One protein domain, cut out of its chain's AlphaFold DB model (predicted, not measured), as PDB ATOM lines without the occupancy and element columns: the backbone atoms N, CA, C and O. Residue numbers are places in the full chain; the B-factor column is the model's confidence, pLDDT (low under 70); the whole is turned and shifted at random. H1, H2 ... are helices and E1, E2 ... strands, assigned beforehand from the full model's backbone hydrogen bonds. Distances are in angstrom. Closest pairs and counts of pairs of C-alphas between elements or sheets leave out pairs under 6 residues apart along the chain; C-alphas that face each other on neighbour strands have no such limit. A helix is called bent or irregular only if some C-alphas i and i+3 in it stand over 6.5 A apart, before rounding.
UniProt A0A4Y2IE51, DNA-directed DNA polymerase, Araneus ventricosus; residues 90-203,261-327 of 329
ATOM      1  N   PHE A  90     -38.736  23.109 -31.799       53.09
ATOM      2  CA  PHE A  90     -37.821  21.955 -31.800       53.09
ATOM      3  C   PHE A  90     -37.321  21.574 -33.197       53.09
ATOM      4  O   PHE A  90     -36.461  20.704 -33.317       53.09
ATOM      5  N   PHE A  91     -37.866  22.188 -34.248       52.12
ATOM      6  CA  PHE A  91     -37.501  21.895 -35.627       52.12
ATOM      7  C   PHE A  91     -36.905  23.130 -36.300       52.12
ATOM      8  O   PHE A  91     -37.177  24.270 -35.926       52.12
ATOM      9  N   GLY A  92     -36.105  22.877 -37.332       53.56
ATOM     10  CA  GLY A  92     -35.621  23.907 -38.238       53.56
ATOM     11  C   GLY A  92     -34.267  24.485 -37.854       53.56
ATOM     12  O   GLY A  92     -33.976  24.804 -36.699       53.56
ATOM     13  N   GLY A  93     -33.451  24.639 -38.880       57.28
ATOM     14  CA  GLY A  93     -32.338  25.558 -38.879       57.28
ATOM     15  C   GLY A  93     -32.758  27.008 -38.695       57.28
ATOM     16  O   GLY A  93     -33.927  27.338 -38.891       57.28
ATOM     17  N   ARG A  94     -31.824  27.887 -38.325       63.12
ATOM     18  CA  ARG A  94     -32.043  29.335 -38.448       63.12
ATOM     19  C   ARG A  94     -31.204  29.857 -39.599       63.12
ATOM     20  O   ARG A  94     -30.013  30.087 -39.428       63.12
ATOM     21  N   THR A  95     -31.860  30.075 -40.729       64.38
ATOM     22  CA  THR A  95     -31.302  30.806 -41.860       64.38
ATOM     23  C   THR A  95     -31.661  32.276 -41.740       64.38
ATOM     24  O   THR A  95     -32.818  32.627 -41.496       64.38
ATOM     25  N   ASN A  96     -30.676  33.151 -41.895       76.19
ATOM     26  CA  ASN A  96     -30.933  34.572 -42.050       76.19
ATOM     27  C   ASN A  96     -29.875  35.216 -42.944       76.19
ATOM     28  O   ASN A  96     -28.671  35.083 -42.716       76.19
ATOM     29  N   ALA A  97     -30.353  35.959 -43.937       75.19
ATOM     30  CA  ALA A  97     -29.527  36.833 -44.746       75.19
ATOM     31  C   ALA A  97     -29.501  38.218 -44.095       75.19
ATOM     32  O   ALA A  97     -30.488  38.953 -44.136       75.19
ATOM     33  N   VAL A  98     -28.368  38.571 -43.485       78.94
ATOM     34  CA  VAL A  98     -28.186  39.874 -42.829       78.94
ATOM     35  C   VAL A  98     -27.942  40.961 -43.875       78.94
ATOM     36  O   VAL A  98     -28.490  42.060 -43.773       78.94
ATOM     37  N   LYS A  99     -27.161  40.651 -44.918       77.81
ATOM     38  CA  LYS A  99     -26.911  41.545 -46.058       77.81
ATOM     39  C   LYS A  99     -27.282  40.856 -47.363       77.81
ATOM     40  O   LYS A  99     -26.987  39.687 -47.569       77.81
ATOM     41  N   LEU A 100     -27.919  41.603 -48.260       79.81
ATOM     42  CA  LEU A 100     -28.304  41.102 -49.585       79.81
ATOM     43  C   LEU A 100     -27.172  41.223 -50.609       79.81
ATOM     44  O   LEU A 100     -27.161  40.496 -51.598       79.81
ATOM     45  N   TYR A 101     -26.234  42.139 -50.374       82.12
ATOM     46  CA  TYR A 101     -25.099  42.395 -51.247       82.12
ATOM     47  C   TYR A 101     -23.888  42.829 -50.423       82.12
ATOM     48  O   TYR A 101     -24.017  43.648 -49.507       82.12
ATOM     49  N   TYR A 102     -22.726  42.278 -50.754       80.75
ATOM     50  CA  TYR A 102     -21.443  42.670 -50.189       80.75
ATOM     51  C   TYR A 102     -20.324  42.459 -51.214       80.75
ATOM     52  O   TYR A 102     -20.249  41.406 -51.845       80.75
ATOM     53  N   GLU A 103     -19.450  43.453 -51.347       80.94
ATOM     54  CA  GLU A 103     -18.199  43.371 -52.106       80.94
ATOM     55  C   GLU A 103     -17.022  43.572 -51.154       80.94
ATOM     56  O   GLU A 103     -16.978  44.550 -50.407       80.94
ATOM     57  N   GLY A 104     -16.078  42.635 -51.177       80.62
ATOM     58  CA  GLY A 104     -14.938  42.586 -50.265       80.62
ATOM     59  C   GLY A 104     -14.548  41.145 -49.959       80.62
ATOM     60  O   GLY A 104     -15.134  40.226 -50.513       80.62
ATOM     61  N   GLU A 105     -13.577  40.937 -49.072       81.94
ATOM     62  CA  GLU A 105     -13.132  39.591 -48.688       81.94
ATOM     63  C   GLU A 105     -14.055  38.997 -47.614       81.94
ATOM     64  O   GLU A 105     -14.081  39.444 -46.463       81.94
ATOM     65  N   ALA A 106     -14.835  37.990 -47.999       82.44
ATOM     66  CA  ALA A 106     -15.665  37.203 -47.098       82.44
ATOM     67  C   ALA A 106     -15.130  35.778 -46.932       82.44
ATOM     68  O   ALA A 106     -14.598  35.179 -47.870       82.44
ATOM     69  N   LYS A 107     -15.305  35.235 -45.728       82.62
ATOM     70  CA  LYS A 107     -14.981  33.851 -45.367       82.62
ATOM     71  C   LYS A 107     -16.260  33.078 -45.086       82.62
ATOM     72  O   LYS A 107     -17.248  33.662 -44.632       82.62
ATOM     73  N   TYR A 108     -16.228  31.776 -45.343       82.62
ATOM     74  CA  TYR A 108     -17.333  30.866 -45.074       82.62
ATOM     75  C   TYR A 108     -16.857  29.727 -44.179       82.62
ATOM     76  O   TYR A 108     -15.971  28.960 -44.547       82.62
ATOM     77  N   VAL A 109     -17.449  29.651 -42.992       78.44
ATOM     78  CA  VAL A 109     -17.120  28.642 -41.987       78.44
ATOM     79  C   VAL A 109     -18.338  27.776 -41.692       78.44
ATOM     80  O   VAL A 109     -19.447  28.294 -41.564       78.44
ATOM     81  N   ASP A 110     -18.122  26.468 -41.578       74.88
ATOM     82  CA  ASP A 110     -19.130  25.458 -41.218       74.88
ATOM     83  C   ASP A 110     -18.747  24.791 -39.895       74.88
ATOM     84  O   ASP A 110     -17.572  24.529 -39.626       74.88
ATOM     85  N   PHE A 111     -19.741  24.495 -39.065       68.50
ATOM     86  CA  PHE A 111     -19.569  23.692 -37.866       68.50
ATOM     87  C   PHE A 111     -19.419  22.234 -38.266       68.50
ATOM     88  O   PHE A 111     -20.368  21.570 -38.701       68.50
ATOM     89  N   THR A 112     -18.247  21.660 -38.009       58.84
ATOM     90  CA  THR A 112     -18.075  20.230 -38.219       58.84
ATOM     91  C   THR A 112     -18.838  19.435 -37.180       58.84
ATOM     92  O   THR A 112     -18.370  19.212 -36.067       58.84
ATOM     93  N   SER A 113     -19.984  18.901 -37.613       55.50
ATOM     94  CA  SER A 113     -20.690  17.818 -36.929       55.50
ATOM     95  C   SER A 113     -20.994  18.187 -35.473       55.50
ATOM     96  O   SER A 113     -20.452  17.617 -34.538       55.50
ATOM     97  N   LEU A 114     -21.892  19.151 -35.283       53.12
ATOM     98  CA  LEU A 114     -22.316  19.606 -33.959       53.12
ATOM     99  C   LEU A 114     -23.139  18.554 -33.190       53.12
ATOM    100  O   LEU A 114     -23.156  18.507 -31.962       53.12
ATOM    101  N   TYR A 115     -23.822  17.682 -33.926       52.78
ATOM    102  CA  TYR A 115     -24.788  16.749 -33.359       52.78
ATOM    103  C   TYR A 115     -24.182  15.597 -32.519       52.78
ATOM    104  O   TYR A 115     -24.774  15.267 -31.494       52.78
ATOM    105  N   PRO A 116     -23.013  15.012 -32.853       50.19
ATOM    106  CA  PRO A 116     -22.332  14.023 -32.013       50.19
ATOM    107  C   PRO A 116     -21.788  14.522 -30.667       50.19
ATOM    108  O   PRO A 116     -21.637  13.705 -29.769       50.19
ATOM    109  N   TRP A 117     -21.491  15.819 -30.499       45.44
ATOM    110  CA  TRP A 117     -20.854  16.324 -29.267       45.44
ATOM    111  C   TRP A 117     -21.800  16.307 -28.054       45.44
ATOM    112  O   TRP A 117     -21.378  16.256 -26.898       45.44
ATOM    113  N   ILE A 118     -23.112  16.302 -28.295       51.84
ATOM    114  CA  ILE A 118     -24.122  16.364 -27.237       51.84
ATOM    115  C   ILE A 118     -24.559  14.941 -26.900       51.84
ATOM    116  O   ILE A 118     -25.555  14.416 -27.390       51.84
ATOM    117  N   TYR A 119     -23.769  14.311 -26.032       47.00
ATOM    118  CA  TYR A 119     -23.976  12.941 -25.554       47.00
ATOM    119  C   TYR A 119     -25.089  12.798 -24.498       47.00
ATOM    120  O   TYR A 119     -25.425  11.676 -24.121       47.00
ATOM    121  N   ALA A 120     -25.658  13.896 -23.988       46.31
ATOM    122  CA  ALA A 120     -26.502  13.870 -22.792       46.31
ATOM    123  C   ALA A 120     -27.922  14.405 -23.034       46.31
ATOM    124  O   ALA A 120     -28.146  15.595 -23.259       46.31
ATOM    125  N   VAL A 121     -28.904  13.510 -22.909       48.38
ATOM    126  CA  VAL A 121     -30.332  13.839 -22.827       48.38
ATOM    127  C   VAL A 121     -30.737  13.827 -21.354       48.38
ATOM    128  O   VAL A 121     -30.936  12.768 -20.766       48.38
ATOM    129  N   TYR A 122     -30.870  15.007 -20.747       49.75
ATOM    130  CA  TYR A 122     -31.107  15.191 -19.303       49.75
ATOM    131  C   TYR A 122     -32.541  14.880 -18.819       49.75
ATOM    132  O   TYR A 122     -32.977  15.409 -17.801       49.75
ATOM    133  N   HIS A 123     -33.306  14.049 -19.533       47.03
ATOM    134  CA  HIS A 123     -34.712  13.786 -19.190       47.03
ATOM    135  C   HIS A 123     -34.991  12.370 -18.667       47.03
ATOM    136  O   HIS A 123     -36.088  12.112 -18.177       47.03
ATOM    137  N   PHE A 124     -34.020  11.455 -18.743       55.12
ATOM    138  CA  PHE A 124     -34.193  10.066 -18.313       55.12
ATOM    139  C   PHE A 124     -33.367   9.769 -17.062       55.12
ATOM    140  O   PHE A 124     -32.258  10.273 -16.903       55.12
ATOM    141  N   SER A 125     -33.920   8.941 -16.172       55.44
ATOM    142  CA  SER A 125     -33.263   8.490 -14.937       55.44
ATOM    143  C   SER A 125     -32.024   7.631 -15.196       55.44
ATOM    144  O   SER A 125     -31.151   7.537 -14.338       55.44
ATOM    145  N   GLU A 126     -31.949   7.014 -16.375       59.94
ATOM    146  CA  GLU A 126     -30.820   6.219 -16.842       59.94
ATOM    147  C   GLU A 126     -30.220   6.883 -18.086       59.94
ATOM    148  O   GLU A 126     -30.927   7.176 -19.052       59.94
ATOM    149  N   SER A 127     -28.908   7.113 -18.074       60.88
ATOM    150  CA  SER A 127     -28.152   7.647 -19.208       60.88
ATOM    151  C   SER A 127     -27.120   6.623 -19.665       60.88
ATOM    152  O   SER A 127     -26.395   6.072 -18.837       60.88
ATOM    153  N   SER A 128     -27.005   6.406 -20.974       64.25
ATOM    154  CA  SER A 128     -25.953   5.573 -21.557       64.25
ATOM    155  C   SER A 128     -25.175   6.356 -22.605       64.25
ATOM    156  O   SER A 128     -25.764   7.000 -23.469       64.25
ATOM    157  N   THR A 129     -23.848   6.260 -22.555       64.81
ATOM    158  CA  THR A 129     -22.937   6.850 -23.545       64.81
ATOM    159  C   THR A 129     -22.586   5.880 -24.678       64.81
ATOM    160  O   THR A 129     -21.851   6.249 -25.586       64.81
ATOM    161  N   SER A 130     -23.086   4.638 -24.655       67.25
ATOM    162  CA  SER A 130     -22.649   3.577 -25.575       67.25
ATOM    163  C   SER A 130     -23.587   3.322 -26.755       67.25
ATOM    164  O   SER A 130     -23.146   2.759 -27.755       67.25
ATOM    165  N   LEU A 131     -24.855   3.742 -26.672       68.12
ATOM    166  CA  LEU A 131     -25.907   3.338 -27.617       68.12
ATOM    167  C   LEU A 131     -25.609   3.736 -29.073       68.12
ATOM    168  O   LEU A 131     -25.879   2.963 -29.989       68.12
ATOM    169  N   PHE A 132     -25.033   4.922 -29.281       72.31
ATOM    170  CA  PHE A 132     -24.721   5.452 -30.615       72.31
ATOM    171  C   PHE A 132     -23.234   5.655 -30.865       72.31
ATOM    172  O   PHE A 132     -22.845   5.949 -31.994       72.31
ATOM    173  N   LYS A 133     -22.404   5.450 -29.839       74.31
ATOM    174  CA  LYS A 133     -20.964   5.679 -29.906       74.31
ATOM    175  C   LYS A 133     -20.325   4.886 -31.043       74.31
ATOM    176  O   LYS A 133     -19.683   5.462 -31.901       74.31
ATOM    177  N   THR A 134     -20.616   3.592 -31.151       79.25
ATOM    178  CA  THR A 134     -20.043   2.740 -32.210       79.25
ATOM    179  C   THR A 134     -20.424   3.176 -33.627       79.25
ATOM    180  O   THR A 134     -19.601   3.085 -34.536       79.25
ATOM    181  N   TYR A 135     -21.656   3.654 -33.828       81.06
ATOM    182  CA  TYR A 135     -22.116   4.171 -35.119       81.06
ATOM    183  C   TYR A 135     -21.422   5.495 -35.452       81.06
ATOM    184  O   TYR A 135     -20.877   5.654 -36.543       81.06
ATOM    185  N   ILE A 136     -21.412   6.430 -34.500       78.81
ATOM    186  CA  ILE A 136     -20.790   7.746 -34.649       78.81
ATOM    187  C   ILE A 136     -19.288   7.594 -34.903       78.81
ATOM    188  O   ILE A 136     -18.804   8.112 -35.905       78.81
ATOM    189  N   ASP A 137     -18.583   6.819 -34.077       82.56
ATOM    190  CA  ASP A 137     -17.141   6.574 -34.180       82.56
ATOM    191  C   ASP A 137     -16.774   5.998 -35.552       82.56
ATOM    192  O   ASP A 137     -15.793   6.416 -36.168       82.56
ATOM    193  N   MET A 138     -17.585   5.069 -36.076       83.94
ATOM    194  CA  MET A 138     -17.366   4.469 -37.394       83.94
ATOM    195  C   MET A 138     -17.425   5.515 -38.511       83.94
ATOM    196  O   MET A 138     -16.516   5.586 -39.340       83.94
ATOM    197  N   PHE A 139     -18.486   6.324 -38.567       83.69
ATOM    198  CA  PHE A 139     -18.632   7.310 -39.638       83.69
ATOM    199  C   PHE A 139     -17.730   8.528 -39.448       83.69
ATOM    200  O   PHE A 139     -17.284   9.102 -40.441       83.69
ATOM    201  N   LEU A 140     -17.397   8.887 -38.207       82.81
ATOM    202  CA  LEU A 140     -16.420   9.926 -37.907       82.81
ATOM    203  C   LEU A 140     -15.018   9.501 -38.360       82.81
ATOM    204  O   LEU A 140     -14.362  10.250 -39.082       82.81
ATOM    205  N   LYS A 141     -14.610   8.261 -38.052       85.44
ATOM    206  CA  LYS A 141     -13.375   7.655 -38.569       85.44
ATOM    207  C   LYS A 141     -13.332   7.699 -40.094       85.44
ATOM    208  O   LYS A 141     -12.383   8.219 -40.670       85.44
ATOM    209  N   LEU A 142     -14.389   7.223 -40.759       85.81
ATOM    210  CA  LEU A 142     -14.475   7.221 -42.223       85.81
ATOM    211  C   LEU A 142     -14.386   8.628 -42.822       85.81
ATOM    212  O   LEU A 142     -13.730   8.818 -43.849       85.81
ATOM    213  N   LYS A 143     -15.045   9.610 -42.198       84.56
ATOM    214  CA  LYS A 143     -15.000  11.016 -42.612       84.56
ATOM    215  C   LYS A 143     -13.575  11.552 -42.505       84.56
ATOM    216  O   LYS A 143     -13.097  12.150 -43.470       84.56
ATOM    217  N   GLN A 144     -12.899  11.314 -41.380       84.38
ATOM    218  CA  GLN A 144     -11.565  11.854 -41.144       84.38
ATOM    219  C   GLN A 144     -10.506  11.188 -42.024       84.38
ATOM    220  O   GLN A 144      -9.761  11.884 -42.707       84.38
ATOM    221  N   GLU A 145     -10.526   9.860 -42.146       85.75
ATOM    222  CA  GLU A 145      -9.632   9.125 -43.052       85.75
ATOM    223  C   GLU A 145      -9.782   9.578 -44.508       85.75
ATOM    224  O   GLU A 145      -8.798   9.729 -45.226       85.75
ATOM    225  N   SER A 146     -11.012   9.870 -44.935       84.38
ATOM    226  CA  SER A 146     -11.293  10.344 -46.295       84.38
ATOM    227  C   SER A 146     -10.921  11.815 -46.527       84.38
ATOM    228  O   SER A 146     -10.963  12.283 -47.664       84.38
ATOM    229  N   SER A 147     -10.595  12.568 -45.474       80.75
ATOM    230  CA  SER A 147     -10.182  13.977 -45.587       80.75
ATOM    231  C   SER A 147      -8.707  14.110 -45.951       80.75
ATOM    232  O   SER A 147      -8.310  15.104 -46.553       80.75
ATOM    233  N   GLY A 148      -7.919  13.069 -45.670       81.81
ATOM    234  CA  GLY A 148      -6.468  13.122 -45.761       81.81
ATOM    235  C   GLY A 148      -5.841  13.806 -44.545       81.81
ATOM    236  O   GLY A 148      -6.529  14.197 -43.603       81.81
ATOM    237  N   TYR A 149      -4.515  13.921 -44.570       79.31
ATOM    238  CA  TYR A 149      -3.774  14.635 -43.536       79.31
ATOM    239  C   TYR A 149      -3.906  16.158 -43.717       79.31
ATOM    240  O   TYR A 149      -3.983  16.620 -44.860       79.31
ATOM    241  N   PRO A 150      -3.890  16.936 -42.619       73.50
ATOM    242  CA  PRO A 150      -3.780  18.391 -42.683       73.50
ATOM    243  C   PRO A 150      -2.546  18.832 -43.480       73.50
ATOM    244  O   PRO A 150      -1.530  18.134 -43.491       73.50
ATOM    245  N   ALA A 151      -2.604  20.016 -44.099       69.00
ATOM    246  CA  ALA A 151      -1.500  20.565 -44.898       69.00
ATOM    247  C   ALA A 151      -0.187  20.732 -44.099       69.00
ATOM    248  O   ALA A 151       0.900  20.722 -44.674       69.00
ATOM    249  N   GLU A 152      -0.291  20.843 -42.775       68.50
ATOM    250  CA  GLU A 152       0.825  21.004 -41.839       68.50
ATOM    251  C   GLU A 152       1.566  19.684 -41.548       68.50
ATOM    252  O   GLU A 152       2.735  19.693 -41.156       68.50
ATOM    253  N   CYS A 153       0.920  18.536 -41.785       70.31
ATOM    254  CA  CYS A 153       1.447  17.205 -41.490       70.31
ATOM    255  C   CYS A 153       2.192  16.626 -42.701       70.31
ATOM    256  O   CYS A 153       1.670  15.790 -43.442       70.31
ATOM    257  N   THR A 154       3.436  17.057 -42.907       70.06
ATOM    258  CA  THR A 154       4.267  16.588 -44.033       70.06
ATOM    259  C   THR A 154       5.189  15.434 -43.647       70.06
ATOM    260  O   THR A 154       5.466  14.560 -44.471       70.06
ATOM    261  N   THR A 155       5.625  15.392 -42.386       81.69
ATOM    262  CA  THR A 155       6.533  14.363 -41.857       81.69
ATOM    263  C   THR A 155       5.779  13.202 -41.216       81.69
ATOM    264  O   THR A 155       4.660  13.360 -40.733       81.69
ATOM    265  N   ASP A 156       6.396  12.019 -41.180       80.12
ATOM    266  CA  ASP A 156       5.756  10.827 -40.608       80.12
ATOM    267  C   ASP A 156       5.527  10.946 -39.091       80.12
ATOM    268  O   ASP A 156       4.521  10.454 -38.591       80.12
ATOM    269  N   VAL A 157       6.370  11.708 -38.381       82.38
ATOM    270  CA  VAL A 157       6.176  12.037 -36.955       82.38
ATOM    271  C   VAL A 157       4.905  12.869 -36.751       82.38
ATOM    272  O   VAL A 157       4.089  12.543 -35.898       82.38
ATOM    273  N   GLN A 158       4.679  13.885 -37.589       80.94
ATOM    274  CA  GLN A 158       3.474  14.722 -37.512       80.94
ATOM    275  C   GLN A 158       2.197  13.941 -37.844       80.94
ATOM    276  O   GLN A 158       1.129  14.255 -37.325       80.94
ATOM    277  N   LYS A 159       2.282  12.928 -38.715       80.69
ATOM    278  CA  LYS A 159       1.144  12.047 -39.020       80.69
ATOM    279  C   LYS A 159       0.789  11.162 -37.829       80.69
ATOM    280  O   LYS A 159      -0.392  10.971 -37.557       80.69
ATOM    281  N   GLU A 160       1.788  10.633 -37.123       82.00
ATOM    282  CA  GLU A 160       1.564   9.856 -35.900       82.00
ATOM    283  C   GLU A 160       1.026  10.729 -34.761       82.00
ATOM    284  O   GLU A 160       0.053  10.342 -34.116       82.00
ATOM    285  N   GLU A 161       1.584  11.927 -34.560       83.69
ATOM    286  CA  GLU A 161       1.065  12.907 -33.594       83.69
ATOM    287  C   GLU A 161      -0.388  13.276 -33.895       83.69
ATOM    288  O   GLU A 161      -1.218  13.293 -32.994       83.69
ATOM    289  N   TYR A 162      -0.730  13.482 -35.167       80.12
ATOM    290  CA  TYR A 162      -2.100  13.758 -35.579       80.12
ATOM    291  C   TYR A 162      -3.070  12.623 -35.207       80.12
ATOM    292  O   TYR A 162      -4.150  12.877 -34.674       80.12
ATOM    293  N   ILE A 163      -2.684  11.364 -35.449       83.00
ATOM    294  CA  ILE A 163      -3.507  10.194 -35.101       83.00
ATOM    295  C   ILE A 163      -3.666  10.068 -33.581       83.00
ATOM    296  O   ILE A 163      -4.762   9.756 -33.112       83.00
ATOM    297  N   ASN A 164      -2.599  10.317 -32.818       84.19
ATOM    298  CA  ASN A 164      -2.631  10.254 -31.358       84.19
ATOM    299  C   ASN A 164      -3.498  11.370 -30.766       84.19
ATOM    300  O   ASN A 164      -4.378  11.070 -29.968       84.19
ATOM    301  N   ASN A 165      -3.340  12.614 -31.225       83.94
ATOM    302  CA  ASN A 165      -4.162  13.743 -30.784       83.94
ATOM    303  C   ASN A 165      -5.647  13.502 -31.081       83.94
ATOM    304  O   ASN A 165      -6.502  13.747 -30.236       83.94
ATOM    305  N   TYR A 166      -5.966  12.956 -32.260       80.75
ATOM    306  CA  TYR A 166      -7.346  12.613 -32.602       80.75
ATOM    307  C   TYR A 166      -7.912  11.504 -31.701       80.75
ATOM    308  O   TYR A 166      -9.091  11.518 -31.351       80.75
ATOM    309  N   PHE A 167      -7.080  10.541 -31.296       84.56
ATOM    310  CA  PHE A 167      -7.486   9.504 -30.351       84.56
ATOM    311  C   PHE A 167      -7.650  10.036 -28.918       84.56
ATOM    312  O   PHE A 167      -8.555   9.584 -28.223       84.56
ATOM    313  N   GLU A 168      -6.809  10.970 -28.473       81.50
ATOM    314  CA  GLU A 168      -6.897  11.567 -27.134       81.50
ATOM    315  C   GLU A 168      -8.134  12.458 -26.971       81.50
ATOM    316  O   GLU A 168      -8.847  12.319 -25.977       81.50
ATOM    317  N   GLU A 169      -8.424  13.308 -27.958       75.88
ATOM    318  CA  GLU A 169      -9.559  14.239 -27.918       75.88
ATOM    319  C   GLU A 169     -10.897  13.541 -28.221       75.88
ATOM    320  O   GLU A 169     -11.869  13.689 -27.480       75.88
ATOM    321  N   GLU A 170     -10.960  12.725 -29.282       73.12
ATOM    322  CA  GLU A 170     -12.227  12.155 -29.772       73.12
ATOM    323  C   GLU A 170     -12.434  10.686 -29.374       73.12
ATOM    324  O   GLU A 170     -13.525  10.131 -29.524       73.12
ATOM    325  N   GLY A 171     -11.393  10.000 -28.892       77.81
ATOM    326  CA  GLY A 171     -11.453   8.570 -28.570       77.81
ATOM    327  C   GLY A 171     -11.527   7.645 -29.791       77.81
ATOM    328  O   GLY A 171     -11.773   6.444 -29.633       77.81
ATOM    329  N   VAL A 172     -11.328   8.168 -31.008       81.38
ATOM    330  CA  VAL A 172     -11.475   7.425 -32.271       81.38
ATOM    331  C   VAL A 172     -10.111   7.104 -32.877       81.38
ATOM    332  O   VAL A 172      -9.312   7.984 -33.176       81.38
ATOM    333  N   LYS A 173      -9.850   5.815 -33.115       83.06
ATOM    334  CA  LYS A 173      -8.580   5.347 -33.687       83.06
ATOM    335  C   LYS A 173      -8.607   5.353 -35.220       83.06
ATOM    336  O   LYS A 173      -9.289   4.518 -35.826       83.06
ATOM    337  N   LEU A 174      -7.834   6.254 -35.826       83.94
ATOM    338  CA  LEU A 174      -7.653   6.358 -37.280       83.94
ATOM    339  C   LEU A 174      -6.627   5.334 -37.797       83.94
ATOM    340  O   LEU A 174      -5.618   5.079 -37.139       83.94
ATOM    341  N   ASP A 175      -6.861   4.765 -38.982       84.00
ATOM    342  CA  ASP A 175      -5.914   3.854 -39.629       84.00
ATOM    343  C   ASP A 175      -5.051   4.611 -40.644       84.00
ATOM    344  O   ASP A 175      -5.518   4.964 -41.727       84.00
ATOM    345  N   ALA A 176      -3.760   4.788 -40.341       81.62
ATOM    346  CA  ALA A 176      -2.812   5.540 -41.176       81.62
ATOM    347  C   ALA A 176      -2.794   5.115 -42.660       81.62
ATOM    348  O   ALA A 176      -2.613   5.958 -43.537       81.62
ATOM    349  N   ALA A 177      -3.010   3.826 -42.946       82.19
ATOM    350  CA  ALA A 177      -3.042   3.273 -44.303       82.19
ATOM    351  C   ALA A 177      -4.296   3.666 -45.108       82.19
ATOM    352  O   ALA A 177      -4.270   3.638 -46.336       82.19
ATOM    353  N   ASN A 178      -5.387   4.024 -44.427       81.88
ATOM    354  CA  ASN A 178      -6.653   4.419 -45.043       81.88
ATOM    355  C   ASN A 178      -6.793   5.943 -45.179       81.88
ATOM    356  O   ASN A 178      -7.701   6.399 -45.881       81.88
ATOM    357  N   ILE A 179      -5.900   6.722 -44.551       82.44
ATOM    358  CA  ILE A 179      -5.914   8.187 -44.618       82.44
ATOM    359  C   ILE A 179      -5.479   8.634 -46.016       82.44
ATOM    360  O   ILE A 179      -4.299   8.650 -46.364       82.44
ATOM    361  N   SER A 180      -6.459   8.993 -46.840       83.62
ATOM    362  CA  SER A 180      -6.260   9.469 -48.207       83.62
ATOM    363  C   SER A 180      -7.403  10.397 -48.604       83.62
ATOM    364  O   SER A 180      -8.567  10.130 -48.298       83.62
ATOM    365  N   LYS A 181      -7.088  11.498 -49.301       84.75
ATOM    366  CA  LYS A 181      -8.102  12.467 -49.741       84.75
ATOM    367  C   LYS A 181      -9.055  11.791 -50.732       84.75
ATOM    368  O   LYS A 181      -8.689  11.513 -51.873       84.75
ATOM    369  N   ASN A 182     -10.282  11.528 -50.291       86.88
ATOM    370  CA  ASN A 182     -11.353  10.930 -51.078       86.88
ATOM    371  C   ASN A 182     -12.658  11.720 -50.861       86.88
ATOM    372  O   ASN A 182     -13.399  11.448 -49.908       86.88
ATOM    373  N   PRO A 183     -12.974  12.684 -51.746       82.12
ATOM    374  CA  PRO A 183     -14.126  13.565 -51.560       82.12
ATOM    375  C   PRO A 183     -15.459  12.805 -51.556       82.12
ATOM    376  O   PRO A 183     -16.337  13.113 -50.752       82.12
ATOM    377  N   GLY A 184     -15.603  11.764 -52.385       83.25
ATOM    378  CA  GLY A 184     -16.836  10.974 -52.460       83.25
ATOM    379  C   GLY A 184     -17.104  10.189 -51.177       83.25
ATOM    380  O   GLY A 184     -18.202  10.244 -50.622       83.25
ATOM    381  N   ARG A 185     -16.086   9.498 -50.647       83.75
ATOM    382  CA  ARG A 185     -16.217   8.737 -49.394       83.75
ATOM    383  C   ARG A 185     -16.452   9.659 -48.195       83.75
ATOM    384  O   ARG A 185     -17.301   9.345 -47.360       83.75
ATOM    385  N   ARG A 186     -15.785  10.822 -48.151       83.50
ATOM    386  CA  ARG A 186     -16.034  11.861 -47.137       83.50
ATOM    387  C   ARG A 186     -17.483  12.338 -47.182       83.50
ATOM    388  O   ARG A 186     -18.114  12.433 -46.132       83.50
ATOM    389  N   GLN A 187     -18.029  12.589 -48.373       79.81
ATOM    390  CA  GLN A 187     -19.412  13.041 -48.523       79.81
ATOM    391  C   GLN A 187     -20.415  11.985 -48.046       79.81
ATOM    392  O   GLN A 187     -21.341  12.323 -47.314       79.81
ATOM    393  N   VAL A 188     -20.211  10.706 -48.381       84.94
ATOM    394  CA  VAL A 188     -21.069   9.609 -47.897       84.94
ATOM    395  C   VAL A 188     -21.018   9.494 -46.372       84.94
ATOM    396  O   VAL A 188     -22.059   9.344 -45.734       84.94
ATOM    397  N   ALA A 189     -19.833   9.619 -45.770       84.56
ATOM    398  CA  ALA A 189     -19.687   9.608 -44.316       84.56
ATOM    399  C   ALA A 189     -20.359  10.827 -43.648       84.56
ATOM    400  O   ALA A 189     -21.087  10.653 -42.669       84.56
ATOM    401  N   LYS A 190     -20.197  12.043 -44.208       81.12
ATOM    402  CA  LYS A 190     -20.896  13.271 -43.752       81.12
ATOM    403  C   LYS A 190     -22.417  13.083 -43.852       81.12
ATOM    404  O   LYS A 190     -23.134  13.373 -42.898       81.12
ATOM    405  N   LEU A 191     -22.908  12.526 -44.960       79.94
ATOM    406  CA  LEU A 191     -24.329  12.239 -45.162       79.94
ATOM    407  C   LEU A 191     -24.869  11.218 -44.163       79.94
ATOM    408  O   LEU A 191     -25.967  11.423 -43.657       79.94
ATOM    409  N   ALA A 192     -24.132  10.149 -43.858       81.06
ATOM    410  CA  ALA A 192     -24.558   9.151 -42.879       81.06
ATOM    411  C   ALA A 192     -24.697   9.755 -41.472       81.06
ATOM    412  O   ALA A 192     -25.734   9.578 -40.833       81.06
ATOM    413  N   LEU A 193     -23.708  10.548 -41.037       75.81
ATOM    414  CA  LEU A 193     -23.755  11.271 -39.761       75.81
ATOM    415  C   LEU A 193     -24.948  12.233 -39.699       75.81
ATOM    416  O   LEU A 193     -25.706  12.211 -38.733       75.81
ATOM    417  N   ASN A 194     -25.162  13.040 -40.741       73.25
ATOM    418  CA  ASN A 194     -26.253  14.018 -40.763       73.25
ATOM    419  C   ASN A 194     -27.634  13.349 -40.885       73.25
ATOM    420  O   ASN A 194     -28.592  13.766 -40.232       73.25
ATOM    421  N   SER A 195     -27.746  12.279 -41.677       73.75
ATOM    422  CA  SER A 195     -29.001  11.534 -41.868       73.75
ATOM    423  C   SER A 195     -29.444  10.822 -40.596       73.75
ATOM    424  O   SER A 195     -30.645  10.700 -40.355       73.75
ATOM    425  N   PHE A 196     -28.490  10.382 -39.771       72.94
ATOM    426  CA  PHE A 196     -28.773   9.778 -38.476       72.94
ATOM    427  C   PHE A 196     -29.580  10.731 -37.583       72.94
ATOM    428  O   PHE A 196     -30.654  10.372 -37.103       72.94
ATOM    429  N   TRP A 197     -29.138  11.984 -37.460       68.50
ATOM    430  CA  TRP A 197     -29.854  13.022 -36.712       68.50
ATOM    431  C   TRP A 197     -31.133  13.487 -37.411       68.50
ATOM    432  O   TRP A 197     -32.164  13.676 -36.759       68.50
ATOM    433  N   GLY A 198     -31.109  13.572 -38.744       65.94
ATOM    434  CA  GLY A 198     -32.292  13.840 -39.557       65.94
ATOM    435  C   GLY A 198     -33.421  12.835 -39.308       65.94
ATOM    436  O   GLY A 198     -34.582  13.234 -39.230       65.94
ATOM    437  N   ARG A 199     -33.100  11.552 -39.091       70.44
ATOM    438  CA  ARG A 199     -34.096  10.509 -38.808       70.44
ATOM    439  C   ARG A 199     -34.835  10.742 -37.490       70.44
ATOM    440  O   ARG A 199     -36.049  10.577 -37.470       70.44
ATOM    441  N   PHE A 200     -34.147  11.164 -36.428       64.50
ATOM    442  CA  PHE A 200     -34.791  11.471 -35.141       64.50
ATOM    443  C   PHE A 200     -35.644  12.748 -35.188       64.50
ATOM    444  O   PHE A 200     -36.591  12.888 -34.411       64.50
ATOM    445  N   GLY A 201     -35.310  13.679 -36.091       60.25
ATOM    446  CA  GLY A 201     -36.043  14.929 -36.313       60.25
ATOM    447  C   GLY A 201     -37.133  14.847 -37.377       60.25
ATOM    448  O   GLY A 201     -37.862  15.818 -37.596       60.25
ATOM    449  N   MET A 202     -37.253  13.715 -38.072       62.81
ATOM    450  CA  MET A 202     -38.221  13.556 -39.146       62.81
ATOM    451  C   MET A 202     -39.637  13.461 -38.580       62.81
ATOM    452  O   MET A 202     -40.025  12.484 -37.945       62.81
ATOM    453  N   LYS A 203     -40.465  14.456 -38.912       59.19
ATOM    454  CA  LYS A 203     -41.922  14.320 -38.819       59.19
ATOM    455  C   LYS A 203     -42.371  13.278 -39.849       59.19
ATOM    456  O   LYS A 203     -42.533  13.609 -41.022       59.19
ATOM    457  N   PRO A 261     -38.138  14.360 -29.321       52.12
ATOM    458  CA  PRO A 261     -37.878  15.774 -29.039       52.12
ATOM    459  C   PRO A 261     -36.827  15.963 -27.933       52.12
ATOM    460  O   PRO A 261     -36.138  16.980 -27.920       52.12
ATOM    461  N   GLY A 262     -36.637  14.958 -27.066       52.78
ATOM    462  CA  GLY A 262     -35.598  14.945 -26.035       52.78
ATOM    463  C   GLY A 262     -34.156  14.961 -26.565       52.78
ATOM    464  O   GLY A 262     -33.299  15.535 -25.905       52.78
ATOM    465  N   CYS A 263     -33.879  14.401 -27.751       54.06
ATOM    466  CA  CYS A 263     -32.531  14.406 -28.345       54.06
ATOM    467  C   CYS A 263     -32.283  15.634 -29.232       54.06
ATOM    468  O   CYS A 263     -31.171  16.165 -29.270       54.06
ATOM    469  N   LEU A 264     -33.310  16.100 -29.954       55.88
ATOM    470  CA  LEU A 264     -33.161  17.215 -30.895       55.88
ATOM    471  C   LEU A 264     -33.131  18.585 -30.228       55.88
ATOM    472  O   LEU A 264     -32.479  19.490 -30.742       55.88
ATOM    473  N   PHE A 265     -33.821  18.763 -29.101       57.59
ATOM    474  CA  PHE A 265     -33.854  20.059 -28.433       57.59
ATOM    475  C   PHE A 265     -32.485  20.512 -27.902       57.59
ATOM    476  O   PHE A 265     -32.059  21.594 -28.300       57.59
ATOM    477  N   PRO A 266     -31.757  19.739 -27.072       60.81
ATOM    478  CA  PRO A 266     -30.466  20.195 -26.557       60.81
ATOM    479  C   PRO A 266     -29.436  20.357 -27.680       60.81
ATOM    480  O   PRO A 266     -28.673  21.318 -27.655       60.81
ATOM    481  N   THR A 267     -29.470  19.494 -28.703       62.88
ATOM    482  CA  THR A 267     -28.558  19.585 -29.851       62.88
ATOM    483  C   THR A 267     -28.764  20.846 -30.675       62.88
ATOM    484  O   THR A 267     -27.834  21.627 -30.857       62.88
ATOM    485  N   THR A 268     -29.994  21.099 -31.124       65.69
ATOM    486  CA  THR A 268     -30.313  22.289 -31.925       65.69
ATOM    487  C   THR A 268     -30.262  23.583 -31.115       65.69
ATOM    488  O   THR A 268     -29.865  24.618 -31.648       65.69
ATOM    489  N   ALA A 269     -30.629  23.562 -29.830       68.88
ATOM    490  CA  ALA A 269     -30.545  24.738 -28.967       68.88
ATOM    491  C   ALA A 269     -29.093  25.124 -28.673       68.88
ATOM    492  O   ALA A 269     -28.754  26.301 -28.776       68.88
ATOM    493  N   TRP A 270     -28.225  24.155 -28.365       71.06
ATOM    494  CA  TRP A 270     -26.804  24.423 -28.146       71.06
ATOM    495  C   TRP A 270     -26.115  24.911 -29.424       71.06
ATOM    496  O   TRP A 270     -25.368  25.883 -29.355       71.06
ATOM    497  N   ALA A 271     -26.454  24.331 -30.587       69.88
ATOM    498  CA  ALA A 271     -26.019  24.835 -31.895       69.88
ATOM    499  C   ALA A 271     -26.299  26.328 -32.040       69.88
ATOM    500  O   ALA A 271     -25.410  27.120 -32.328       69.88
ATOM    501  N   ARG A 272     -27.551  26.712 -31.767       72.56
ATOM    502  CA  ARG A 272     -28.013  28.095 -31.872       72.56
ATOM    503  C   ARG A 272     -27.316  29.006 -30.867       72.56
ATOM    504  O   ARG A 272     -27.024  30.137 -31.223       72.56
ATOM    505  N   LEU A 273     -27.067  28.548 -29.640       76.62
ATOM    506  CA  LEU A 273     -26.365  29.340 -28.625       76.62
ATOM    507  C   LEU A 273     -24.905  29.584 -29.010       76.62
ATOM    508  O   LEU A 273     -24.437  30.712 -28.898       76.62
ATOM    509  N   LYS A 274     -24.214  28.553 -29.504       76.00
ATOM    510  CA  LYS A 274     -22.827  28.676 -29.957       76.00
ATOM    511  C   LYS A 274     -22.719  29.529 -31.223       76.00
ATOM    512  O   LYS A 274     -21.871  30.407 -31.307       76.00
ATOM    513  N   LEU A 275     -23.632  29.342 -32.175       78.25
ATOM    514  CA  LEU A 275     -23.756  30.210 -33.347       78.25
ATOM    515  C   LEU A 275     -24.001  31.669 -32.927       78.25
ATOM    516  O   LEU A 275     -23.381  32.583 -33.459       78.25
ATOM    517  N   TYR A 276     -24.876  31.889 -31.942       81.31
ATOM    518  CA  TYR A 276     -25.198  33.223 -31.444       81.31
ATOM    519  C   TYR A 276     -23.996  33.916 -30.791       81.31
ATOM    520  O   TYR A 276     -23.778  35.089 -31.075       81.31
ATOM    521  N   SER A 277     -23.190  33.214 -29.983       82.00
ATOM    522  CA  SER A 277     -21.989  33.813 -29.378       82.00
ATOM    523  C   SER A 277     -20.963  34.260 -30.420       82.00
ATOM    524  O   SER A 277     -20.324  35.294 -30.255       82.00
ATOM    525  N   GLU A 278     -20.832  33.516 -31.517       80.81
ATOM    526  CA  GLU A 278     -19.901  33.849 -32.602       80.81
ATOM    527  C   GLU A 278     -20.433  34.996 -33.466       80.81
ATOM    528  O   GLU A 278     -19.690  35.912 -33.816       80.81
ATOM    529  N   ILE A 279     -21.743  35.013 -33.735       82.00
ATOM    530  CA  ILE A 279     -22.414  36.149 -34.383       82.00
ATOM    531  C   ILE A 279     -22.260  37.421 -33.540       82.00
ATOM    532  O   ILE A 279     -22.006  38.485 -34.097       82.00
ATOM    533  N   GLU A 280     -22.384  37.332 -32.215       83.88
ATOM    534  CA  GLU A 280     -22.203  38.471 -31.308       83.88
ATOM    535  C   GLU A 280     -20.759  38.999 -31.334       83.88
ATOM    536  O   GLU A 280     -20.549  40.211 -31.366       83.88
ATOM    537  N   ASN A 281     -19.768  38.105 -31.418       83.12
ATOM    538  CA  ASN A 281     -18.356  38.468 -31.580       83.12
ATOM    539  C   ASN A 281     -18.053  39.130 -32.938       83.12
ATOM    540  O   ASN A 281     -17.245  40.060 -33.021       83.12
ATOM    541  N   LEU A 282     -18.681  38.645 -34.013       82.31
ATOM    542  CA  LEU A 282     -18.513  39.168 -35.370       82.31
ATOM    543  C   LEU A 282     -19.290  40.477 -35.598       82.31
ATOM    544  O   LEU A 282     -18.861  41.321 -36.390       82.31
ATOM    545  N   GLY A 283     -20.416  40.670 -34.909       82.75
ATOM    546  CA  GLY A 283     -21.260  41.859 -35.001       82.75
ATOM    547  C   GLY A 283     -21.689  42.173 -36.440       82.75
ATOM    548  O   GLY A 283     -22.199  41.317 -37.163       82.75
ATOM    549  N   ASP A 284     -21.435  43.407 -36.887       80.50
ATOM    550  CA  ASP A 284     -21.829  43.912 -38.214       80.50
ATOM    551  C   ASP A 284     -21.080  43.262 -39.398       80.50
ATOM    552  O   ASP A 284     -21.390  43.535 -40.571       80.50
ATOM    553  N   ALA A 285     -20.078  42.425 -39.113       83.81
ATOM    554  CA  ALA A 285     -19.332  41.681 -40.121       83.81
ATOM    555  C   ALA A 285     -20.121  40.487 -40.686       83.81
ATOM    556  O   ALA A 285     -19.796  40.015 -41.773       83.81
ATOM    557  N   VAL A 286     -21.164  40.010 -39.997       84.19
ATOM    558  CA  VAL A 286     -21.964  38.868 -40.460       84.19
ATOM    559  C   VAL A 286     -22.765  39.243 -41.709       84.19
ATOM    560  O   VAL A 286     -23.497  40.233 -41.736       84.19
ATOM    561  N   LEU A 287     -22.624  38.439 -42.763       83.50
ATOM    562  CA  LEU A 287     -23.338  38.600 -44.032       83.50
ATOM    563  C   LEU A 287     -24.529  37.647 -44.113       83.50
ATOM    564  O   LEU A 287     -25.627  38.042 -44.515       83.50
ATOM    565  N   TYR A 288     -24.313  36.401 -43.701       83.81
ATOM    566  CA  TYR A 288     -25.301  35.332 -43.725       83.81
ATOM    567  C   TYR A 288     -24.982  34.307 -42.644       83.81
ATOM    568  O   TYR A 288     -23.815  34.073 -42.331       83.81
ATOM    569  N   HIS A 289     -26.012  33.679 -42.094       82.88
ATOM    570  CA  HIS A 289     -25.835  32.513 -41.246       82.88
ATOM    571  C   HIS A 289     -26.927  31.473 -41.513       82.88
ATOM    572  O   HIS A 289     -28.096  31.815 -41.709       82.88
ATOM    573  N   ASP A 290     -26.537  30.204 -41.484       78.06
ATOM    574  CA  ASP A 290     -27.414  29.042 -41.386       78.06
ATOM    575  C   ASP A 290     -27.084  28.304 -40.080       78.06
ATOM    576  O   ASP A 290     -26.031  28.503 -39.496       78.06
ATOM    577  N   THR A 291     -28.008  27.479 -39.611       66.44
ATOM    578  CA  THR A 291     -27.956  26.523 -38.489       66.44
ATOM    579  C   THR A 291     -26.585  26.176 -37.910       66.44
ATOM    580  O   THR A 291     -26.446  26.116 -36.688       66.44
ATOM    581  N   ASP A 292     -25.626  25.894 -38.778       72.69
ATOM    582  CA  ASP A 292     -24.276  25.439 -38.505       72.69
ATOM    583  C   ASP A 292     -23.204  26.228 -39.279       72.69
ATOM    584  O   ASP A 292     -22.027  25.964 -39.081       72.69
ATOM    585  N   SER A 293     -23.546  27.236 -40.084       78.31
ATOM    586  CA  SER A 293     -22.569  27.940 -40.918       78.31
ATOM    587  C   SER A 293     -22.705  29.462 -40.893       78.31
ATOM    588  O   SER A 293     -23.788  30.020 -40.715       78.31
ATOM    589  N   ILE A 294     -21.580  30.162 -41.050       84.56
ATOM    590  CA  ILE A 294     -21.509  31.626 -41.028       84.56
ATOM    591  C   ILE A 294     -20.702  32.104 -42.231       84.56
ATOM    592  O   ILE A 294     -19.584  31.650 -42.470       84.56
ATOM    593  N   ILE A 295     -21.252  33.077 -42.953       85.31
ATOM    594  CA  ILE A 295     -20.518  33.887 -43.922       85.31
ATOM    595  C   ILE A 295     -20.313  35.264 -43.304       85.31
ATOM    596  O   ILE A 295     -21.281  35.944 -42.945       85.31
ATOM    597  N   TYR A 296     -19.061  35.695 -43.197       84.38
ATOM    598  CA  TYR A 296     -18.707  36.977 -42.597       84.38
ATOM    599  C   TYR A 296     -17.624  37.700 -43.399       84.38
ATOM    600  O   TYR A 296     -16.791  37.085 -44.063       84.38
ATOM    601  N   ALA A 297     -17.651  39.028 -43.332       83.25
ATOM    602  CA  ALA A 297     -16.605  39.900 -43.840       83.25
ATOM    603  C   ALA A 297     -15.377  39.805 -42.924       83.25
ATOM    604  O   ALA A 297     -15.444  40.160 -41.746       83.25
ATOM    605  N   SER A 298     -14.261  39.304 -43.451       76.19
ATOM    606  CA  SER A 298     -13.054  39.078 -42.659       76.19
ATOM    607  C   SER A 298     -12.360  40.405 -42.355       76.19
ATOM    608  O   SER A 298     -11.827  41.054 -43.251       76.19
ATOM    609  N   ASN A 299     -12.306  40.778 -41.076       69.81
ATOM    610  CA  ASN A 299     -11.551  41.945 -40.604       69.81
ATOM    611  C   ASN A 299     -10.183  41.556 -40.003       69.81
ATOM    612  O   ASN A 299      -9.456  42.431 -39.528       69.81
ATOM    613  N   GLY A 300      -9.852  40.255 -39.957       67.00
ATOM    614  CA  GLY A 300      -8.585  39.717 -39.440       67.00
ATOM    615  C   GLY A 300      -8.379  39.869 -37.927       67.00
ATOM    616  O   GLY A 300      -7.300  39.570 -37.424       67.00
ATOM    617  N   LYS A 301      -9.385  40.370 -37.198       64.75
ATOM    618  CA  LYS A 301      -9.332  40.626 -35.746       64.75
ATOM    619  C   LYS A 301     -10.293  39.765 -34.927       64.75
ATOM    620  O   LYS A 301      -9.955  39.429 -33.799       64.75
ATOM    621  N   ASN A 302     -11.449  39.415 -35.492       68.69
ATOM    622  CA  ASN A 302     -12.525  38.681 -34.812       68.69
ATOM    623  C   ASN A 302     -12.869  37.378 -35.552       68.69
ATOM    624  O   ASN A 302     -14.006  36.921 -35.503       68.69
ATOM    625  N   ASP A 303     -11.914  36.817 -36.294       72.94
ATOM    626  CA  ASP A 303     -12.152  35.599 -37.063       72.94
ATOM    627  C   ASP A 303     -12.310  34.410 -36.089       72.94
ATOM    628  O   ASP A 303     -11.483  34.272 -35.179       72.94
ATOM    629  N   PRO A 304     -13.344  33.560 -36.246       73.94
ATOM    630  CA  PRO A 304     -13.539  32.398 -35.388       73.94
ATOM    631  C   PRO A 304     -12.330  31.452 -35.453       73.94
ATOM    632  O   PRO A 304     -11.748  31.285 -36.532       73.94
ATOM    633  N   PRO A 305     -11.951  30.806 -34.334       73.56
ATOM    634  CA  PRO A 305     -10.861  29.841 -34.338       73.56
ATOM    635  C   PRO A 305     -11.226  28.652 -35.231       73.56
ATOM    636  O   PRO A 305     -12.260  28.005 -35.042       73.56
ATOM    637  N   LEU A 306     -10.365  28.382 -36.213       72.31
ATOM    638  CA  LEU A 306     -10.485  27.222 -37.085       72.31
ATOM    639  C   LEU A 306      -9.848  26.009 -36.421       72.31
ATOM    640  O   LEU A 306      -8.807  26.124 -35.773       72.31
ATOM    641  N   GLY A 307     -10.441  24.846 -36.643       65.94
ATOM    642  CA  GLY A 307      -9.895  23.610 -36.123       65.94
ATOM    643  C   GLY A 307     -10.455  22.370 -36.809       65.94
ATOM    644  O   GLY A 307     -11.342  22.443 -37.659       65.94
ATOM    645  N   ASN A 308      -9.850  21.225 -36.502       63.91
ATOM    646  CA  ASN A 308     -10.108  19.952 -37.181       63.91
ATOM    647  C   ASN A 308     -10.948  18.982 -36.333       63.91
ATOM    648  O   ASN A 308     -11.213  17.865 -36.785       63.91
ATOM    649  N   PHE A 309     -11.336  19.382 -35.120       62.69
ATOM    650  CA  PHE A 309     -12.029  18.538 -34.151       62.69
ATOM    651  C   PHE A 309     -13.552  18.761 -34.158       62.69
ATOM    652  O   PHE A 309     -14.091  19.650 -34.837       62.69
ATOM    653  N   LEU A 310     -14.290  17.899 -33.451       61.06
ATOM    654  CA  LEU A 310     -15.745  17.994 -33.360       61.06
ATOM    655  C   LEU A 310     -16.164  19.279 -32.641       61.06
ATOM    656  O   LEU A 310     -15.750  19.570 -31.523       61.06
ATOM    657  N   GLY A 311     -17.062  20.035 -33.276       61.03
ATOM    658  CA  GLY A 311     -17.556  21.292 -32.723       61.03
ATOM    659  C   GLY A 311     -16.624  22.489 -32.920       61.03
ATOM    660  O   GLY A 311     -16.912  23.537 -32.347       61.03
ATOM    661  N   GLU A 312     -15.561  22.380 -33.712       69.62
ATOM    662  CA  GLU A 312     -14.785  23.529 -34.198       69.62
ATOM    663  C   GLU A 312     -15.309  24.017 -35.557       69.62
ATOM    664  O   GLU A 312     -16.122  23.348 -36.205       69.62
ATOM    665  N   PHE A 313     -14.881  25.214 -35.968       70.62
ATOM    666  CA  PHE A 313     -15.185  25.732 -37.297       70.62
ATOM    667  C   PHE A 313     -14.185  25.198 -38.313       70.62
ATOM    668  O   PHE A 313     -12.973  25.315 -38.125       70.62
ATOM    669  N   THR A 314     -14.697  24.687 -39.424       71.81
ATOM    670  CA  THR A 314     -13.888  24.380 -40.600       71.81
ATOM    671  C   THR A 314     -14.132  25.397 -41.692       71.81
ATOM    672  O   THR A 314     -15.272  25.789 -41.944       71.81
ATOM    673  N   ASP A 315     -13.053  25.785 -42.361       75.19
ATOM    674  CA  ASP A 315     -13.129  26.557 -43.592       75.19
ATOM    675  C   ASP A 315     -13.665  25.664 -44.719       75.19
ATOM    676  O   ASP A 315     -13.088  24.619 -45.026       75.19
ATOM    677  N   GLU A 316     -14.792  26.053 -45.308       75.38
ATOM    678  CA  GLU A 316     -15.401  25.335 -46.436       75.38
ATOM    679  C   GLU A 316     -14.888  25.846 -47.792       75.38
ATOM    680  O   GLU A 316     -15.185  25.244 -48.823       75.38
ATOM    681  N   LEU A 317     -14.119  26.940 -47.814       70.31
ATOM    682  CA  LEU A 317     -13.546  27.506 -49.037       70.31
ATOM    683  C   LEU A 317     -12.125  27.001 -49.320       70.31
ATOM    684  O   LEU A 317     -11.509  27.468 -50.273       70.31
ATOM    685  N   ASP A 318     -11.596  26.062 -48.523       67.00
ATOM    686  CA  ASP A 318     -10.225  25.539 -48.656       67.00
ATOM    687  C   ASP A 318      -9.167  26.677 -48.775       67.00
ATOM    688  O   ASP A 318      -8.160  26.545 -49.477       67.00
ATOM    689  N   GLY A 319      -9.384  27.812 -48.091       67.00
ATOM    690  CA  GLY A 319      -8.526  29.002 -48.131       67.00
ATOM    691  C   GLY A 319      -8.865  30.048 -49.202       67.00
ATOM    692  O   GLY A 319      -8.180  31.072 -49.281       67.00
ATOM    693  N   GLU A 320      -9.896  29.838 -50.024       72.56
ATOM    694  CA  GLU A 320     -10.407  30.854 -50.950       72.56
ATOM    695  C   GLU A 320     -11.276  31.900 -50.226       72.56
ATOM    696  O   GLU A 320     -11.831  31.664 -49.155       72.56
ATOM    697  N   THR A 321     -11.396  33.097 -50.807       80.75
ATOM    698  CA  THR A 321     -12.239  34.173 -50.264       80.75
ATOM    699  C   THR A 321     -13.350  34.530 -51.241       80.75
ATOM    700  O   THR A 321     -13.156  34.593 -52.456       80.75
ATOM    701  N   ILE A 322     -14.542  34.777 -50.705       81.06
ATOM    702  CA  ILE A 322     -15.681  35.256 -51.486       81.06
ATOM    703  C   ILE A 322     -15.464  36.746 -51.729       81.06
ATOM    704  O   ILE A 322     -15.433  37.506 -50.769       81.06
ATOM    705  N   THR A 323     -15.334  37.161 -52.990       81.56
ATOM    706  CA  THR A 323     -15.129  38.571 -53.387       81.56
ATOM    707  C   THR A 323     -16.435  39.344 -53.562       81.56
ATOM    708  O   THR A 323     -16.486  40.565 -53.389       81.56
ATOM    709  N   THR A 324     -17.510  38.638 -53.912       82.38
ATOM    710  CA  THR A 324     -18.846  39.205 -54.095       82.38
ATOM    711  C   THR A 324     -19.880  38.238 -53.539       82.38
ATOM    712  O   THR A 324     -20.009  37.109 -54.010       82.38
ATOM    713  N   PHE A 325     -20.629  38.686 -52.537       79.00
ATOM    714  CA  PHE A 325     -21.717  37.937 -51.925       79.00
ATOM    715  C   PHE A 325     -23.063  38.547 -52.326       79.00
ATOM    716  O   PHE A 325     -23.269  39.754 -52.190       79.00
ATOM    717  N   ILE A 326     -23.982  37.705 -52.803       79.81
ATOM    718  CA  ILE A 326     -25.353  38.082 -53.162       79.81
ATOM    719  C   ILE A 326     -26.301  37.080 -52.506       79.81
ATOM    720  O   ILE A 326     -26.138  35.872 -52.681       79.81
ATOM    721  N   SER A 327     -27.307  37.573 -51.786       75.81
ATOM    722  CA  SER A 327     -28.344  36.745 -51.166       75.81
ATOM    723  C   SER A 327     -29.732  37.115 -51.693       75.81
ATOM    724  O   SER A 327     -30.065  38.293 -51.821       75.81
TER     725      SER A 327
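Overview. This is residues 90 to 203 and 261 to 327 of the 329 residues of the protein "DNA-directed DNA polymerase" of Araneus ventricosus (UniProt A0A4Y2IE51). A small, strongly twisted antiparallel sheet of five strands has one long helix, H4, running along one face, and three further helices, H1, H2 and H3, form a separate layer beyond one end of the sheet. In that layer H1 and H3 run side by side, with H2 near H1, while the first residues of H4 reach H3; E1 is sharply bent and joins the other parts of the sheet. The printed part has 181 residues, in the order E1 H1 H2 H3 H4 E2 E3 E4 E5, and its class is mixed, helices and strands. The sheet is branched at E1, with pairs E1 and E3, E1 and E4, E1 and E5, E2 and E3. The whole is compact, with a radius of gyration of the C-alphas of 17.7 A and spans of 48 by 45 by 28 A.

Arrangement. E1, residues 101 to 111, bends by 105 degrees at residue 104. On one side of it is E3, residues 293 to 297, antiparallel at 147 degrees, with N 107 and O 296 within hydrogen-bond range at 2.9 A. On the other side are E4, residues 313 to 315, with N 314 and O 110 at 2.9 A, and E5, residues 322 to 326, with N 325 and O 102 at 2.8 A; both are antiparallel to E1. E2, residues 286 to 290, forms a hairpin with E3, antiparallel at 172 degrees, with N 295 and O 288 at 2.8 A. Residues 96 to 97 pair antiparallel with residues 288 to 289 of E2. H4, residues 261 to 285, is on the sheet at a height of 8.3 A, over E2 and E3, and runs along the strands at 3 degrees to E3 on the local plane; the closest C-alphas of H4 and E3, those of Ala 285 and Ala 297, are 4.9 A apart. H4 has a kink of 50 degrees near residue 279 and is irregular, C-alphas 281 and 284 being 9.3 A apart. With residues 261 to 264 alone it touches residues 197 to 201 of H3, residues 183 to 201, at a steep tilt of 61 degrees, opposite ways; the closest C-alphas, those of Gly 201 and Leu 264, are 6.5 A apart. H3 touches H1, residues 133 to 145, at a shallow tilt of 27 degrees, opposite ways, with the closest C-alphas, those of Lys 143 and Arg 186, 4.7 A apart. H2, residues 156 to 170, is near H1 and touches no helix. H1, H2 and H3 are not on the sheet. Each O i to N i+4 pair is within hydrogen-bond range in H1 and H2, against 13 of 15 in H3 and 17 of 21 in H4.

Along the chain. E1 begins at C-alpha 101 (-25.099, 42.395, -51.247) and is 23.7 A long. H1 is 17.7 A, H2 21.0 A, H3 26.7 A and H4 33.7 A long, and H4 begins at C-alpha 261 (-37.878, 15.774, -29.039). E2, E3, E4 and E5 are shorter, and E5 ends at C-alpha 326 (-25.353, 38.082, -53.162).

Size, cuts and confidence. The two C-alphas farthest apart, those of Glu 103 and Ser 125, are 53.2 A apart. Residues 204 to 260 are not printed, and C-alphas 203 and 261 are 10.7 A apart across this cut. The links E1 to H1, H2 to H3 and E3 to E4 are long. The mean pLDDT of the printed part is 73.6, and 58 residues are under 70, among them residues 111 to 131 and 261 to 269.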